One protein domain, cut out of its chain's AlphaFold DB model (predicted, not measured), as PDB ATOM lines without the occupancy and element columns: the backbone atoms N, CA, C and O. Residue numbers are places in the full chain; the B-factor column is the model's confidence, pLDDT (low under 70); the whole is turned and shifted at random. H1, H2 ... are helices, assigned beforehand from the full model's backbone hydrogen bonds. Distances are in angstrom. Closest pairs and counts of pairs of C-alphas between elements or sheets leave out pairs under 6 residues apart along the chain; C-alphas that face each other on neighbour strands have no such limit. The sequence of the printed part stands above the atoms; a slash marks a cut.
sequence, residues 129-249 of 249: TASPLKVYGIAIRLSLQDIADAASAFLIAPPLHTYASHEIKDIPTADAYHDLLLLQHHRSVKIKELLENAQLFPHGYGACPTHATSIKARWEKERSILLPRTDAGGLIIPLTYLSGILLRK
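Overview. This is residues 129 to 249 of the 249 residues of an uncharacterized protein of Phellinidium pouzarii (UniProt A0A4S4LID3). Two long helices, H4 and H5, run opposite ways as a staggered hairpin that makes a long rod, overlapping only where residues 188 to 196 of H4 meet residues 223 to 231 of H5. A small hairpin of H1 and H2 sits near the first part of H4, while H6 touches no helix. The printed part has 121 residues, with six named helices, H1 to H6 in order along it, and no named strand; the class is all helix. It is loose, with a radius of gyration of the C-alphas of 17.8 A and spans of 56 by 27 by 21 A.

Arrangement. Look first at H1, residues 132 to 141, and H2, residues 145 to 153: this hairpin touches at a shallow tilt of 21 degrees, opposite ways, its closest C-alphas, Tyr 136 and Ala 148, 4.6 A apart. H3, residues 165 to 168, only just touches H1, with 3 pairs of C-alphas within 8 A, the closest being Lys 134 and Glu 167 at 7.5 A. Next comes H4, residues 174 to 197, close to H2 but not clearly touching; their closest C-alphas are Ser 152 and Leu 180, 7.2 A apart. H5, residues 212 to 231, forms a hairpin with H4 at a shallow tilt of 19 degrees; the closest C-alphas, Ser 188 and Thr 230, are 5.9 A apart. H6, residues 239 to 246, is apart from H4 and H5. In H1, H2 and H4 every O i to N i+4 pair is within hydrogen-bond range, against 13 of 16 in H5 and 3 of 4 in H6; H3 is too short for such a pair.

Along the chain. Find C-alpha 132 at (19.788, -34.791, 26.137), where H1 begins. H4 runs 34.7 A from C-alpha 174 at (5.368, -41.448, 33.787), and H5 runs 29.3 A. H6 ends at C-alpha 246, (29.110, -45.477, 6.524).

Size, cuts and confidence. The C-alphas of Leu 142 and Thr 210 are the two farthest apart, 57.0 A. The printed part has no cut; the links H2 to H3 and H4 to H5 are long. Residues 231 to 249 have pLDDT under 70.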
ATOM      1  N   THR A 129      22.720 -32.408  22.390       91.62
ATOM      2  CA  THR A 129      23.901 -33.285  22.450       91.62
ATOM      3  C   THR A 129      24.551 -33.335  23.833       91.62
ATOM      4  O   THR A 129      25.006 -34.391  24.266       91.62
ATOM      5  N   ALA A 130      24.612 -32.196  24.528       93.06
ATOM      6  CA  ALA A 130      25.345 -32.051  25.784       93.06
ATOM      7  C   ALA A 130      24.516 -32.453  27.011       93.06
ATOM      8  O   ALA A 130      25.065 -32.868  28.029       93.06
ATOM      9  N   SER A 131      23.194 -32.296  26.955       95.06
ATOM     10  CA  SER A 131      22.284 -32.585  28.070       95.06
ATOM     11  C   SER A 131      20.945 -33.156  27.581       95.06
ATOM     12  O   SER A 131      19.886 -32.606  27.894       95.06
ATOM     13  N   PRO A 132      20.965 -34.276  26.833       95.94
ATOM     14  CA  PRO A 132      19.788 -34.791  26.137       95.94
ATOM     15  C   PRO A 132      18.604 -35.116  27.048       95.94
ATOM     16  O   PRO A 132      17.471 -34.831  26.685       95.94
ATOM     17  N   LEU A 133      18.839 -35.672  28.243       96.50
ATOM     18  CA  LEU A 133      17.755 -36.103  29.138       96.50
ATOM     19  C   LEU A 133      16.948 -34.904  29.644       96.50
ATOM     20  O   LEU A 133      15.719 -34.898  29.612       96.50
ATOM     21  N   LYS A 134      17.664 -33.858  30.059       97.00
ATOM     22  CA  LYS A 134      17.065 -32.620  30.548       97.00
ATOM     23  C   LYS A 134      16.353 -31.864  29.432       97.00
ATOM     24  O   LYS A 134      15.247 -31.372  29.636       97.00
ATOM     25  N   VAL A 135      16.962 -31.804  28.247       97.69
ATOM     26  CA  VAL A 135      16.356 -31.186  27.060       97.69
ATOM     27  C   VAL A 135      15.087 -31.928  26.652       97.69
ATOM     28  O   VAL A 135      14.073 -31.277  26.425       97.69
ATOM     29  N   TYR A 136      15.105 -33.262  26.645       97.94
ATOM     30  CA  TYR A 136      13.923 -34.087  26.399       97.94
ATOM     31  C   TYR A 136      12.797 -33.759  27.389       97.94
ATOM     32  O   TYR A 136      11.686 -33.443  26.973       97.94
ATOM     33  N   GLY A 137      13.087 -33.743  28.695       97.62
ATOM     34  CA  GLY A 137      12.094 -33.418  29.721       97.62
ATOM     35  C   GLY A 137      11.481 -32.019  29.569       97.62
ATOM     36  O   GLY A 137      10.264 -31.854  29.693       97.62
ATOM     37  N   ILE A 138      12.305 -31.015  29.242       97.81
ATOM     38  CA  ILE A 138      11.843 -29.646  28.963       97.81
ATOM     39  C   ILE A 138      10.990 -29.612  27.689       97.81
ATOM     40  O   ILE A 138       9.905 -29.037  27.706       97.81
ATOM     41  N   ALA A 139      11.448 -30.245  26.609       98.19
ATOM     42  CA  ALA A 139      10.751 -30.268  25.327       98.19
ATOM     43  C   ALA A 139       9.368 -30.926  25.443       98.19
ATOM     44  O   ALA A 139       8.394 -30.361  24.959       98.19
ATOM     45  N   ILE A 140       9.250 -32.046  26.167       98.31
ATOM     46  CA  ILE A 140       7.958 -32.693  26.440       98.31
ATOM     47  C   ILE A 140       7.022 -31.765  27.223       98.31
ATOM     48  O   ILE A 140       5.849 -31.651  26.883       98.31
ATOM     49  N   ARG A 141       7.525 -31.058  28.246       97.00
ATOM     50  CA  ARG A 141       6.710 -30.118  29.039       97.00
ATOM     51  C   ARG A 141       6.157 -28.964  28.201       97.00
ATOM     52  O   ARG A 141       5.078 -28.466  28.496       97.00
ATOM     53  N   LEU A 142       6.910 -28.544  27.189       96.75
ATOM     54  CA  LEU A 142       6.551 -27.465  26.269       96.75
ATOM     55  C   LEU A 142       5.852 -27.972  24.994       96.75
ATOM     56  O   LEU A 142       5.592 -27.178  24.096       96.75
ATOM     57  N   SER A 143       5.560 -29.274  24.893       96.94
ATOM     58  CA  SER A 143       4.971 -29.910  23.702       96.94
ATOM     59  C   SER A 143       5.789 -29.713  22.410       96.94
ATOM     60  O   SER A 143       5.235 -29.614  21.317       96.94
ATOM     61  N   LEU A 144       7.120 -29.668  22.519       97.38
ATOM     62  CA  LEU A 144       8.062 -29.485  21.407       97.38
ATOM     63  C   LEU A 144       8.565 -30.841  20.895       97.38
ATOM     64  O   LEU A 144       9.704 -31.234  21.162       97.38
ATOM     65  N   GLN A 145       7.708 -31.570  20.173       97.62
ATOM     66  CA  GLN A 145       7.991 -32.956  19.776       97.62
ATOM     67  C   GLN A 145       9.271 -33.096  18.939       97.62
ATOM     68  O   GLN A 145      10.059 -33.995  19.207       97.62
ATOM     69  N   ASP A 146       9.537 -32.179  18.006       96.69
ATOM     70  CA  ASP A 146      10.728 -32.245  17.145       96.69
ATOM     71  C   ASP A 146      12.039 -32.207  17.955       96.69
ATOM     72  O   ASP A 146      12.970 -32.977  17.704       96.69
ATOM     73  N   ILE A 147      12.098 -31.348  18.981       97.62
ATOM     74  CA  ILE A 147      13.262 -31.230  19.874       97.62
ATOM     75  C   ILE A 147      13.335 -32.433  20.816       97.62
ATOM     76  O   ILE A 147      14.426 -32.936  21.090       97.62
ATOM     77  N   ALA A 148      12.192 -32.926  21.301       97.81
ATOM     78  CA  ALA A 148      12.149 -34.142  22.108       97.81
ATOM     79  C   ALA A 148      12.676 -35.349  21.311       97.81
ATOM     80  O   ALA A 148      13.512 -36.107  21.807       97.81
ATOM     81  N   ASP A 149      12.278 -35.489  20.050       95.19
ATOM     82  CA  ASP A 149      12.748 -36.545  19.159       95.19
ATOM     83  C   ASP A 149      14.256 -36.428  18.905       95.19
ATOM     84  O   ASP A 149      14.977 -37.424  19.055       95.19
ATOM     85  N   ALA A 150      14.750 -35.217  18.622       93.94
ATOM     86  CA  ALA A 150      16.175 -34.938  18.456       93.94
ATOM     87  C   ALA A 150      16.981 -35.273  19.723       93.94
ATOM     88  O   ALA A 150      17.967 -36.009  19.656       93.94
ATOM     89  N   ALA A 151      16.533 -34.816  20.895       95.94
ATOM     90  CA  ALA A 151      17.166 -35.108  22.179       95.94
ATOM     91  C   ALA A 151      17.177 -36.612  22.480       95.94
ATOM     92  O   ALA A 151      18.201 -37.166  22.890       95.94
ATOM     93  N   SER A 152      16.060 -37.299  22.220       95.44
ATOM     94  CA  SER A 152      15.935 -38.736  22.461       95.44
ATOM     95  C   SER A 152      16.960 -39.541  21.659       95.44
ATOM     96  O   SER A 152      17.401 -40.593  22.121       95.44
ATOM     97  N   ALA A 153      17.352 -39.078  20.464       91.31
ATOM     98  CA  ALA A 153      18.325 -39.767  19.618       91.31
ATOM     99  C   ALA A 153      19.697 -39.899  20.302       91.31
ATOM    100  O   ALA A 153      20.417 -40.868  20.060       91.31
ATOM    101  N   PHE A 154      20.026 -38.975  21.207       91.75
ATOM    102  CA  PHE A 154      21.248 -39.000  22.010       91.75
ATOM    103  C   PHE A 154      21.099 -39.777  23.331       91.75
ATOM    104  O   PHE A 154      22.089 -39.969  24.028       91.75
ATOM    105  N   LEU A 155      19.902 -40.284  23.658       91.44
ATOM    106  CA  LEU A 155      19.619 -41.094  24.859       91.44
ATOM    107  C   LEU A 155      19.720 -42.605  24.622       91.44
ATOM    108  O   LEU A 155      19.302 -43.397  25.462       91.44
ATOM    109  N   ILE A 156      20.277 -43.039  23.487       84.62
ATOM    110  CA  ILE A 156      20.540 -44.469  23.248       84.62
ATOM    111  C   ILE A 156      21.579 -44.998  24.246       84.62
ATOM    112  O   ILE A 156      21.432 -46.117  24.736       84.62
ATOM    113  N   ALA A 157      22.597 -44.193  24.564       79.75
ATOM    114  CA  ALA A 157      23.616 -44.508  25.553       79.75
ATOM    115  C   ALA A 157      23.925 -43.262  26.402       79.75
ATOM    116  O   ALA A 157      24.186 -42.204  25.826       79.75
ATOM    117  N   PRO A 158      23.960 -43.374  27.742       84.56
ATOM    118  CA  PRO A 158      23.825 -44.598  28.543       84.56
ATOM    119  C   PRO A 158      22.357 -45.082  28.716       84.56
ATOM    120  O   PRO A 158      21.425 -44.359  28.366       84.56
ATOM    121  N   PRO A 159      22.119 -46.317  29.215       86.06
ATOM    122  CA  PRO A 159      20.771 -46.819  29.491       86.06
ATOM    123  C   PRO A 159      19.987 -45.922  30.455       86.06
ATOM    124  O   PRO A 159      20.556 -45.413  31.416       86.06
ATOM    125  N   LEU A 160      18.660 -45.826  30.316       90.19
ATOM    126  CA  LEU A 160      17.862 -45.001  31.237       90.19
ATOM    127  C   LEU A 160      17.988 -45.389  32.724       90.19
ATOM    128  O   LEU A 160      17.855 -44.536  33.597       90.19
ATOM    129  N   HIS A 161      18.282 -46.654  33.032       88.38
ATOM    130  CA  HIS A 161      18.452 -47.114  34.413       88.38
ATOM    131  C   HIS A 161      19.769 -46.661  35.067       88.38
ATOM    132  O   HIS A 161      19.929 -46.844  36.271       88.38
ATOM    133  N   THR A 162      20.727 -46.117  34.308       91.00
ATOM    134  CA  THR A 162      21.999 -45.635  34.874       91.00
ATOM    135  C   THR A 162      21.918 -44.205  35.389       91.00
ATOM    136  O   THR A 162      22.818 -43.772  36.102       91.00
ATOM    137  N   TYR A 163      20.878 -43.464  35.008       93.50
ATOM    138  CA  TYR A 163      20.661 -42.106  35.490       93.50
ATOM    139  C   TYR A 163      20.190 -42.125  36.941       93.50
ATOM    140  O   TYR A 163      19.428 -42.996  37.369       93.50
ATOM    141  N   ALA A 164      20.629 -41.137  37.709       95.75
ATOM    142  CA  ALA A 164      20.199 -40.987  39.083       95.75
ATOM    143  C   ALA A 164      18.722 -40.574  39.147       95.75
ATOM    144  O   ALA A 164      18.195 -39.880  38.277       95.75
ATOM    145  N   SER A 165      18.046 -40.919  40.246       95.81
ATOM    146  CA  SER A 165      16.624 -40.598  40.419       95.81
ATOM    147  C   SER A 165      16.318 -39.099  40.334       95.81
ATOM    148  O   SER A 165      15.195 -38.736  40.011       95.81
ATOM    149  N   HIS A 166      17.279 -38.220  40.640       95.88
ATOM    150  CA  HIS A 166      17.086 -36.773  40.520       95.88
ATOM    151  C   HIS A 166      17.164 -36.270  39.072       95.88
ATOM    152  O   HIS A 166      16.539 -35.263  38.776       95.88
ATOM    153  N   GLU A 167      17.869 -36.973  38.183       95.06
ATOM    154  CA  GLU A 167      17.946 -36.651  36.753       95.06
ATOM    155  C   GLU A 167      16.692 -37.143  36.023       95.06
ATOM    156  O   GLU A 167      16.117 -36.429  35.212       95.06
ATOM    157  N   ILE A 168      16.194 -38.335  36.374       96.38
ATOM    158  CA  ILE A 168      14.944 -38.877  35.810       96.38
ATOM    159  C   ILE A 168      13.732 -37.996  36.145       96.38
ATOM    160  O   ILE A 168      12.798 -37.915  35.351       96.38
ATOM    161  N   LYS A 169      13.758 -37.280  37.279       95.62
ATOM    162  CA  LYS A 169      12.717 -36.304  37.651       95.62
ATOM    163  C   LYS A 169      12.581 -35.134  36.671       95.62
ATOM    164  O   LYS A 169      11.574 -34.434  36.737       95.62
ATOM    165  N   ASP A 170      13.554 -34.916  35.783       93.81
ATOM    166  CA  ASP A 170      13.422 -33.913  34.724       93.81
ATOM    167  C   ASP A 170      12.343 -34.310  33.695       93.81
ATOM    168  O   ASP A 170      11.759 -33.431  33.055       93.81
ATOM    169  N   ILE A 171      12.018 -35.604  33.570       97.00
ATOM    170  CA  ILE A 171      10.918 -36.091  32.731       97.00
ATOM    171  C   ILE A 171       9.585 -35.832  33.457       97.00
ATOM    172  O   ILE A 171       9.386 -36.325  34.569       97.00
ATOM    173  N   PRO A 172       8.653 -35.068  32.857       96.75
ATOM    174  CA  PRO A 172       7.497 -34.538  33.580       96.75
ATOM    175  C   PRO A 172       6.426 -35.581  33.925       96.75
ATOM    176  O   PRO A 172       5.698 -35.389  34.897       96.75
ATOM    177  N   THR A 173       6.297 -36.662  33.148       97.75
ATOM    178  CA  THR A 173       5.225 -37.656  33.305       97.75
ATOM    179  C   THR A 173       5.756 -39.087  33.219       97.75
ATOM    180  O   THR A 173       6.772 -39.357  32.576       97.75
ATOM    181  N   ALA A 174       5.050 -40.022  33.867       97.19
ATOM    182  CA  ALA A 174       5.368 -41.448  33.787       97.19
ATOM    183  C   ALA A 174       5.213 -41.988  32.355       97.19
ATOM    184  O   ALA A 174       6.023 -42.809  31.931       97.19
ATOM    185  N   ASP A 175       4.231 -41.475  31.609       98.12
ATOM    186  CA  ASP A 175       3.999 -41.839  30.210       98.12
ATOM    187  C   ASP A 175       5.193 -41.443  29.335       98.12
ATOM    188  O   ASP A 175       5.749 -42.292  28.650       98.12
ATOM    189  N   ALA A 176       5.699 -40.209  29.463       97.81
ATOM    190  CA  ALA A 176       6.875 -39.766  28.709       97.81
ATOM    191  C   ALA A 176       8.132 -40.588  29.044       97.81
ATOM    192  O   ALA A 176       8.951 -40.881  28.174       97.81
ATOM    193  N   TYR A 177       8.290 -41.000  30.307       97.31
ATOM    194  CA  TYR A 177       9.369 -41.910  30.692       97.31
ATOM    195  C   TYR A 177       9.203 -43.295  30.050       97.31
ATOM    196  O   TYR A 177      10.174 -43.865  29.546       97.31
ATOM    197  N   HIS A 178       7.982 -43.831  30.045       96.75
ATOM    198  CA  HIS A 178       7.674 -45.115  29.423       96.75
ATOM    199  C   HIS A 178       7.891 -45.084  27.906       96.75
ATOM    200  O   HIS A 178       8.538 -45.983  27.366       96.75
ATOM    201  N   ASP A 179       7.442 -44.030  27.230       96.56
ATOM    202  CA  ASP A 179       7.634 -43.836  25.794       96.56
ATOM    203  C   ASP A 179       9.120 -43.792  25.433       96.56
ATOM    204  O   ASP A 179       9.565 -44.447  24.486       96.56
ATOM    205  N   LEU A 180       9.927 -43.093  26.236       95.62
ATOM    206  CA  LEU A 180      11.371 -43.047  26.042       95.62
ATOM    207  C   LEU A 180      12.031 -44.424  26.244       95.62
ATOM    208  O   LEU A 180      12.932 -44.782  25.483       95.62
ATOM    209  N   LEU A 181      11.568 -45.223  27.215       94.25
ATOM    210  CA  LEU A 181      12.022 -46.608  27.404       94.25
ATOM    211  C   LEU A 181      11.674 -47.495  26.204       94.25
ATOM    212  O   LEU A 181      12.536 -48.237  25.723       94.25
ATOM    213  N   LEU A 182      10.435 -47.417  25.707       94.38
ATOM    214  CA  LEU A 182       9.996 -48.160  24.525       94.38
ATOM    215  C   LEU A 182      10.836 -47.783  23.303       94.38
ATOM    216  O   LEU A 182      11.293 -48.656  22.563       94.38
ATOM    217  N   LEU A 183      11.096 -46.489  23.127       93.06
ATOM    218  CA  LEU A 183      11.907 -45.972  22.036       93.06
ATOM    219  C   LEU A 183      13.364 -46.438  22.132       93.06
ATOM    220  O   LEU A 183      13.942 -46.851  21.124       93.06
ATOM    221  N   GLN A 184      13.957 -46.417  23.329       90.94
ATOM    222  CA  GLN A 184      15.305 -46.935  23.558       90.94
ATOM    223  C   GLN A 184      15.374 -48.433  23.248       90.94
ATOM    224  O   GLN A 184      16.263 -48.862  22.513       90.94
ATOM    225  N   HIS A 185      14.410 -49.218  23.736       89.94
ATOM    226  CA  HIS A 185      14.329 -50.648  23.454       89.94
ATOM    227  C   HIS A 185      14.214 -50.924  21.949       89.94
ATOM    228  O   HIS A 185      15.004 -51.693  21.398       89.94
ATOM    229  N   HIS A 186      13.288 -50.248  21.265       92.12
ATOM    230  CA  HIS A 186      13.099 -50.384  19.824       92.12
ATOM    231  C   HIS A 186      14.377 -50.040  19.044       92.12
ATOM    232  O   HIS A 186      14.775 -50.780  18.144       92.12
ATOM    233  N   ARG A 187      15.064 -48.947  19.406       90.00
ATOM    234  CA  ARG A 187      16.340 -48.557  18.786       90.00
ATOM    235  C   ARG A 187      17.421 -49.611  19.006       90.00
ATOM    236  O   ARG A 187      18.105 -49.955  18.047       90.00
ATOM    237  N   SER A 188      17.541 -50.170  20.209       88.12
ATOM    238  CA  SER A 188      18.497 -51.247  20.491       88.12
ATOM    239  C   SER A 188      18.222 -52.495  19.651       88.12
ATOM    240  O   SER A 188      19.147 -53.025  19.035       88.12
ATOM    241  N   VAL A 189      16.956 -52.917  19.541       90.94
ATOM    242  CA  VAL A 189      16.550 -54.040  18.679       90.94
ATOM    243  C   VAL A 189      16.897 -53.757  17.217       90.94
ATOM    244  O   VAL A 189      17.523 -54.587  16.562       90.94
ATOM    245  N   LYS A 190      16.579 -52.562  16.703       92.06
ATOM    246  CA  LYS A 190      16.883 -52.196  15.311       92.06
ATOM    247  C   LYS A 190      18.378 -52.108  15.030       92.06
ATOM    248  O   LYS A 190      18.819 -52.559  13.977       92.06
ATOM    249  N   ILE A 191      19.175 -51.572  15.952       89.38
ATOM    250  CA  ILE A 191      20.639 -51.550  15.815       89.38
ATOM    251  C   ILE A 191      21.181 -52.980  15.768       89.38
ATOM    252  O   ILE A 191      22.051 -53.269  14.949       89.38
ATOM    253  N   LYS A 192      20.652 -53.883  16.598       90.12
ATOM    254  CA  LYS A 192      21.035 -55.295  16.594       90.12
ATOM    255  C   LYS A 192      20.699 -55.968  15.267       90.12
ATOM    256  O   LYS A 192      21.593 -56.534  14.650       90.12
ATOM    257  N   GLU A 193      19.471 -55.815  14.776       93.50
ATOM    258  CA  GLU A 193      19.065 -56.315  13.456       93.50
ATOM    259  C   GLU A 193      19.975 -55.773  12.339       93.50
ATOM    260  O   GLU A 193      20.394 -56.519  11.454       93.50
ATOM    261  N   LEU A 194      20.320 -54.482  12.379       92.06
ATOM    262  CA  LEU A 194      21.217 -53.867  11.400       92.06
ATOM    263  C   LEU A 194      22.633 -54.444  11.481       92.06
ATOM    264  O   LEU A 194      23.210 -54.765  10.447       92.06
ATOM    265  N   LEU A 195      23.189 -54.609  12.684       91.50
ATOM    266  CA  LEU A 195      24.500 -55.229  12.887       91.50
ATOM    267  C   LEU A 195      24.499 -56.704  12.473       91.50
ATOM    268  O   LEU A 195      25.490 -57.185  11.929       91.50
ATOM    269  N   GLU A 196      23.394 -57.417  12.698       92.50
ATOM    270  CA  GLU A 196      23.243 -58.820  12.327       92.50
ATOM    271  C   GLU A 196      23.175 -59.029  10.807       92.50
ATOM    272  O   GLU A 196      23.699 -60.008  10.271       92.50
ATOM    273  N   ASN A 197      22.567 -58.086  10.097       92.69
ATOM    274  CA  ASN A 197      22.400 -58.164   8.648       92.69
ATOM    275  C   ASN A 197      23.451 -57.353   7.870       92.69
ATOM    276  O   ASN A 197      23.454 -57.364   6.637       92.69
ATOM    277  N   ALA A 198      24.357 -56.657   8.563       92.50
ATOM    278  CA  ALA A 198      25.377 -55.822   7.945       92.50
ATOM    279  C   ALA A 198      26.379 -56.659   7.135       92.50
ATOM    280  O   ALA A 198      27.199 -57.413   7.668       92.50
ATOM    281  N   GLN A 199      26.336 -56.477   5.814       91.75
ATOM    282  CA  GLN A 199      27.301 -57.046   4.880       91.75
ATOM    283  C   GLN A 199      28.466 -56.076   4.681       91.75
ATOM    284  O   GLN A 199      28.275 -54.958   4.212       91.75
ATOM    285  N   LEU A 200      29.686 -56.529   4.974       89.50
ATOM    286  CA  LEU A 200      30.906 -55.733   4.796       89.50
ATOM    287  C   LEU A 200      31.155 -55.339   3.325       89.50
ATOM    288  O   LEU A 200      31.665 -54.259   3.049       89.50
ATOM    289  N   PHE A 201      30.788 -56.216   2.387       89.19
ATOM    290  CA  PHE A 201      30.941 -55.995   0.947       89.19
ATOM    291  C   PHE A 201      29.619 -56.273   0.220       89.19
ATOM    292  O   PHE A 201      29.457 -57.357  -0.354       89.19
ATOM    293  N   PRO A 202      28.661 -55.330   0.234       88.12
ATOM    294  CA  PRO A 202      27.427 -55.472  -0.529       88.12
ATOM    295  C   PRO A 202      27.768 -55.677  -2.008       88.12
ATOM    296  O   PRO A 202      28.517 -54.893  -2.591       88.12
ATOM    297  N   HIS A 203      27.281 -56.766  -2.607       91.00
ATOM    298  CA  HIS A 203      27.571 -57.148  -4.001       91.00
ATOM    299  C   HIS A 203      29.071 -57.294  -4.347       91.00
ATOM    300  O   HIS A 203      29.439 -57.286  -5.517       91.00
ATOM    301  N   GLY A 204      29.952 -57.428  -3.348       87.88
ATOM    302  CA  GLY A 204      31.400 -57.543  -3.555       87.88
ATOM    303  C   GLY A 204      32.139 -56.224  -3.819       87.88
ATOM    304  O   GLY A 204      33.354 -56.253  -4.021       87.88
ATOM    305  N   TYR A 205      31.468 -55.067  -3.782       86.44
ATOM    306  CA  TYR A 205      32.135 -53.773  -3.961       86.44
ATOM    307  C   TYR A 205      33.202 -53.537  -2.884       86.44
ATOM    308  O   TYR A 205      32.949 -53.707  -1.693       86.44
ATOM    309  N   GLY A 206      34.410 -53.145  -3.306       87.81
ATOM    310  CA  GLY A 206      35.545 -52.885  -2.411       87.81
ATOM    311  C   GLY A 206      36.276 -54.136  -1.899       87.81
ATOM    312  O   GLY A 206      37.260 -54.006  -1.169       87.81
ATOM    313  N   ALA A 207      35.852 -55.343  -2.288       92.31
ATOM    314  CA  ALA A 207      36.547 -56.569  -1.913       92.31
ATOM    315  C   ALA A 207      37.853 -56.723  -2.715       92.31
ATOM    316  O   ALA A 207      37.849 -57.067  -3.895       92.31
ATOM    317  N   CYS A 208      38.994 -56.500  -2.066       93.94
ATOM    318  CA  CYS A 208      40.298 -56.863  -2.619       93.94
ATOM    319  C   CYS A 208      40.534 -58.372  -2.419       93.94
ATOM    320  O   CYS A 208      40.490 -58.806  -1.268       93.94
ATOM    321  N   PRO A 209      40.841 -59.171  -3.460       93.88
ATOM    322  CA  PRO A 209      41.061 -60.616  -3.315       93.88
ATOM    323  C   PRO A 209      42.103 -60.977  -2.249       93.88
ATOM    324  O   PRO A 209      41.924 -61.936  -1.505       93.88
ATOM    325  N   THR A 210      43.150 -60.158  -2.114       96.12
ATOM    326  CA  THR A 210      44.237 -60.357  -1.146       96.12
ATOM    327  C   THR A 210      43.820 -60.071   0.301       96.12
ATOM    328  O   THR A 210      44.332 -60.697   1.223       96.12
ATOM    329  N   HIS A 211      42.887 -59.139   0.528       94.19
ATOM    330  CA  HIS A 211      42.530 -58.655   1.872       94.19
ATOM    331  C   HIS A 211      41.102 -59.012   2.307       94.19
ATOM    332  O   HIS A 211      40.764 -58.865   3.478       94.19
ATOM    333  N   ALA A 212      40.239 -59.487   1.406       93.06
ATOM    334  CA  ALA A 212      38.824 -59.712   1.697       93.06
ATOM    335  C   ALA A 212      38.624 -60.667   2.882       93.06
ATOM    336  O   ALA A 212      37.795 -60.401   3.749       93.06
ATOM    337  N   THR A 213      39.408 -61.743   2.951       93.88
ATOM    338  CA  THR A 213      39.326 -62.732   4.034       93.88
ATOM    339  C   THR A 213      39.734 -62.136   5.381       93.88
ATOM    340  O   THR A 213      39.027 -62.331   6.368       93.88
ATOM    341  N   SER A 214      40.830 -61.370   5.436       94.69
ATOM    342  CA  SER A 214      41.306 -60.771   6.690       94.69
ATOM    343  C   SER A 214      40.381 -59.658   7.185       94.69
ATOM    344  O   SER A 214      40.103 -59.588   8.381       94.69
ATOM    345  N   ILE A 215      39.835 -58.833   6.282       93.94
ATOM    346  CA  ILE A 215      38.874 -57.784   6.647       93.94
ATOM    347  C   ILE A 215      37.543 -58.407   7.094       93.94
ATOM    348  O   ILE A 215      37.005 -57.969   8.105       93.94
ATOM    349  N   LYS A 216      37.039 -59.462   6.430       93.62
ATOM    350  CA  LYS A 216      35.845 -60.201   6.891       93.62
ATOM    351  C   LYS A 216      36.048 -60.797   8.281       93.62
ATOM    352  O   LYS A 216      35.198 -60.617   9.141       93.62
ATOM    353  N   ALA A 217      37.188 -61.447   8.522       93.94
ATOM    354  CA  ALA A 217      37.506 -61.996   9.838       93.94
ATOM    355  C   ALA A 217      37.572 -60.900  10.916       93.94
ATOM    356  O   ALA A 217      37.060 -61.085  12.020       93.94
ATOM    357  N   ARG A 218      38.154 -59.736  10.593       94.25
ATOM    358  CA  ARG A 218      38.168 -58.577  11.494       94.25
ATOM    359  C   ARG A 218      36.760 -58.043  11.751       94.25
ATOM    360  O   ARG A 218      36.433 -57.790  12.901       94.25
ATOM    361  N   TRP A 219      35.941 -57.896  10.711       93.19
ATOM    362  CA  TRP A 219      34.552 -57.458  10.833       93.19
ATOM    363  C   TRP A 219      33.739 -58.388  11.729       93.19
ATOM    364  O   TRP A 219      33.109 -57.905  12.659       93.19
ATOM    365  N   GLU A 220      33.806 -59.706  11.519       94.19
ATOM    366  CA  GLU A 220      33.062 -60.649  12.362       94.19
ATOM    367  C   GLU A 220      33.548 -60.641  13.811       94.19
ATOM    368  O   GLU A 220      32.741 -60.704  14.738       94.19
ATOM    369  N   LYS A 221      34.859 -60.475  14.028       94.12
ATOM    370  CA  LYS A 221      35.403 -60.287  15.374       94.12
ATOM    371  C   LYS A 221      34.808 -59.042  16.038       94.12
ATOM    372  O   LYS A 221      34.267 -59.155  17.135       94.12
ATOM    373  N   GLU A 222      34.864 -57.882  15.387       92.44
ATOM    374  CA  GLU A 222      34.280 -56.642  15.921       92.44
ATOM    375  C   GLU A 222      32.770 -56.779  16.142       92.44
ATOM    376  O   GLU A 222      32.267 -56.482  17.221       92.44
ATOM    377  N   ARG A 223      32.036 -57.316  15.166       91.88
ATOM    378  CA  ARG A 223      30.591 -57.545  15.259       91.88
ATOM    379  C   ARG A 223      30.227 -58.431  16.451       91.88
ATOM    380  O   ARG A 223      29.295 -58.099  17.179       91.88
ATOM    381  N   SER A 224      30.982 -59.503  16.703       91.69
ATOM    382  CA  SER A 224      30.771 -60.379  17.865       91.69
ATOM    383  C   SER A 224      31.005 -59.680  19.212       91.69
ATOM    384  O   SER A 224      30.415 -60.073  20.213       91.69
ATOM    385  N   ILE A 225      31.819 -58.620  19.234       90.00
ATOM    386  CA  ILE A 225      32.048 -57.772  20.412       90.00
ATOM    387  C   ILE A 225      30.938 -56.722  20.550       90.00
ATOM    388  O   ILE A 225      30.539 -56.394  21.666       90.00
ATOM    389  N   LEU A 226      30.445 -56.173  19.436       87.88
ATOM    390  CA  LEU A 226      29.433 -55.116  19.442       87.88
ATOM    391  C   LEU A 226      28.031 -55.632  19.780       87.88
ATOM    392  O   LEU A 226      27.324 -54.971  20.539       87.88
ATOM    393  N   LEU A 227      27.641 -56.804  19.265       87.00
ATOM    394  CA  LEU A 227      26.293 -57.358  19.450       87.00
ATOM    395  C   LEU A 227      25.887 -57.527  20.927       87.00
ATOM    396  O   LEU A 227      24.801 -57.094  21.282       87.00
ATOM    397  N   PRO A 228      26.723 -58.062  21.836       85.00
ATOM    398  CA  PRO A 228      26.350 -58.141  23.252       85.00
ATOM    399  C   PRO A 228      26.258 -56.772  23.942       85.00
ATOM    400  O   PRO A 228      25.581 -56.619  24.957       85.00
ATOM    401  N   ARG A 229      26.958 -55.756  23.418       81.56
ATOM    402  CA  ARG A 229      27.027 -54.415  24.027       81.56
ATOM    403  C   ARG A 229      25.820 -53.548  23.688       81.56
ATOM    404  O   ARG A 229      25.576 -52.582  24.410       81.56
ATOM    405  N   THR A 230      25.068 -53.892  22.642       76.69
ATOM    406  CA  THR A 230      23.810 -53.209  22.303       76.69
ATOM    407  C   THR A 230      22.748 -53.435  23.375       76.69
ATOM    408  O   THR A 230      22.004 -52.515  23.701       76.69
ATOM    409  N   ASP A 231      22.737 -54.624  23.982       64.75
ATOM    410  CA  ASP A 231      21.742 -55.025  24.983       64.75
ATOM    411  C   ASP A 231      22.063 -54.450  26.376       64.75
ATOM    412  O   ASP A 231      21.167 -54.131  27.151       64.75
ATOM    413  N   ALA A 232      23.346 -54.223  26.677       57.03
ATOM    414  CA  ALA A 232      23.793 -53.615  27.933       57.03
ATOM    415  C   ALA A 232      23.673 -52.072  27.961       57.03
ATOM    416  O   ALA A 232      24.126 -51.443  28.914       57.03
ATOM    417  N   GLY A 233      23.172 -51.459  26.875       54.88
ATOM    418  CA  GLY A 233      23.222 -50.014  26.581       54.88
ATOM    419  C   GLY A 233      24.618 -49.386  26.729       54.88
ATOM    420  O   GLY A 233      24.776 -48.174  26.840       54.88
ATOM    421  N   GLY A 234      25.657 -50.222  26.670       51.88
ATOM    422  CA  GLY A 234      27.064 -49.846  26.750       51.88
ATOM    423  C   GLY A 234      27.662 -49.460  25.400       51.88
ATOM    424  O   GLY A 234      28.886 -49.521  25.241       51.88
ATOM    425  N   LEU A 235      26.830 -49.099  24.417       55.94
ATOM    426  CA  LEU A 235      27.262 -48.541  23.140       55.94
ATOM    427  C   LEU A 235      27.790 -47.113  23.349       55.94
ATOM    428  O   LEU A 235      27.233 -46.141  22.858       55.94
ATOM    429  N   ILE A 236      28.947 -46.990  24.002       52.62
ATOM    430  CA  ILE A 236      29.857 -45.868  23.761       52.62
ATOM    431  C   ILE A 236      30.553 -46.164  22.426       52.62
ATOM    432  O   ILE A 236      31.756 -46.404  22.371       52.62
ATOM    433  N   ILE A 237      29.790 -46.259  21.340       51.03
ATOM    434  CA  ILE A 237      30.371 -46.078  20.016       51.03
ATOM    435  C   ILE A 237      30.124 -44.608  19.722       51.03
ATOM    436  O   ILE A 237      28.970 -44.228  19.525       51.03
ATOM    437  N   PRO A 238      31.164 -43.760  19.710       47.16
ATOM    438  CA  PRO A 238      31.023 -42.428  19.153       47.16
ATOM    439  C   PRO A 238      30.370 -42.588  17.780       47.16
ATOM    440  O   PRO A 238      30.887 -43.338  16.954       47.16
ATOM    441  N   LEU A 239      29.248 -41.920  17.498       44.34
ATOM    442  CA  LEU A 239      28.630 -41.945  16.160       44.34
ATOM    443  C   LEU A 239      29.647 -41.578  15.055       44.34
ATOM    444  O   LEU A 239      29.492 -41.975  13.901       44.34
ATOM    445  N   THR A 240      30.754 -40.923  15.423       43.97
ATOM    446  CA  THR A 240      31.925 -40.697  14.569       43.97
ATOM    447  C   THR A 240      32.585 -41.993  14.061       43.97
ATOM    448  O   THR A 240      33.004 -42.042  12.904       43.97
ATOM    449  N   TYR A 241      32.605 -43.082  14.835       43.19
ATOM    450  CA  TYR A 241      33.101 -44.393  14.391       43.19
ATOM    451  C   TYR A 241      32.188 -45.059  13.356       43.19
ATOM    452  O   TYR A 241      32.684 -45.675  12.414       43.19
ATOM    453  N   LEU A 242      30.867 -44.883  13.469       44.09
ATOM    454  CA  LEU A 242      29.928 -45.360  12.449       44.09
ATOM    455  C   LEU A 242      29.969 -44.478  11.194       44.09
ATOM    456  O   LEU A 242      29.905 -45.001  10.085       44.09
ATOM    457  N   SER A 243      30.191 -43.167  11.339       40.56
ATOM    458  CA  SER A 243      30.375 -42.258  10.199       40.56
ATOM    459  C   SER A 243      31.623 -42.584   9.365       40.56
ATOM    460  O   SER A 243      31.572 -42.522   8.142       40.56
ATOM    461  N   GLY A 244      32.717 -43.042   9.984       39.38
ATOM    462  CA  GLY A 244      33.911 -43.488   9.253       39.38
ATOM    463  C   GLY A 244      33.690 -44.741   8.394       39.38
ATOM    464  O   GLY A 244      34.378 -44.915   7.388       39.38
ATOM    465  N   ILE A 245      32.723 -45.586   8.773       43.16
ATOM    466  CA  ILE A 245      32.380 -46.843   8.089       43.16
ATOM    467  C   ILE A 245      31.232 -46.637   7.083       43.16
ATOM    468  O   ILE A 245      31.214 -47.288   6.043       43.16
ATOM    469  N   LEU A 246      30.309 -45.704   7.343       38.38
ATOM    470  CA  LEU A 246      29.110 -45.477   6.524       38.38
ATOM    471  C   LEU A 246      29.179 -44.250   5.593       38.38
ATOM    472  O   LEU A 246      28.411 -44.198   4.636       38.38
ATOM    473  N   LEU A 247      30.085 -43.283   5.815       31.30
ATOM    474  CA  LEU A 247      30.160 -42.024   5.043       31.30
ATOM    475  C   LEU A 247      31.424 -41.858   4.179       31.30
ATOM    476  O   LEU A 247      31.681 -40.766   3.678       31.30
ATOM    477  N   ARG A 248      32.193 -42.923   3.916       33.56
ATOM    478  CA  ARG A 248      33.104 -42.947   2.753       33.56
ATOM    479  C   ARG A 248      32.351 -43.463   1.523       33.56
ATOM    480  O   ARG A 248      32.543 -44.601   1.103       33.56
ATOM    481  N   LYS A 249      31.472 -42.622   0.985       36.56
ATOM    482  CA  LYS A 249      30.982 -42.683  -0.396       36.56
ATOM    483  C   LYS A 249      31.299 -41.358  -1.068       36.56
ATOM    484  O   LYS A 249      31.087 -40.320  -0.404       36.56
TER     485      LYS A 249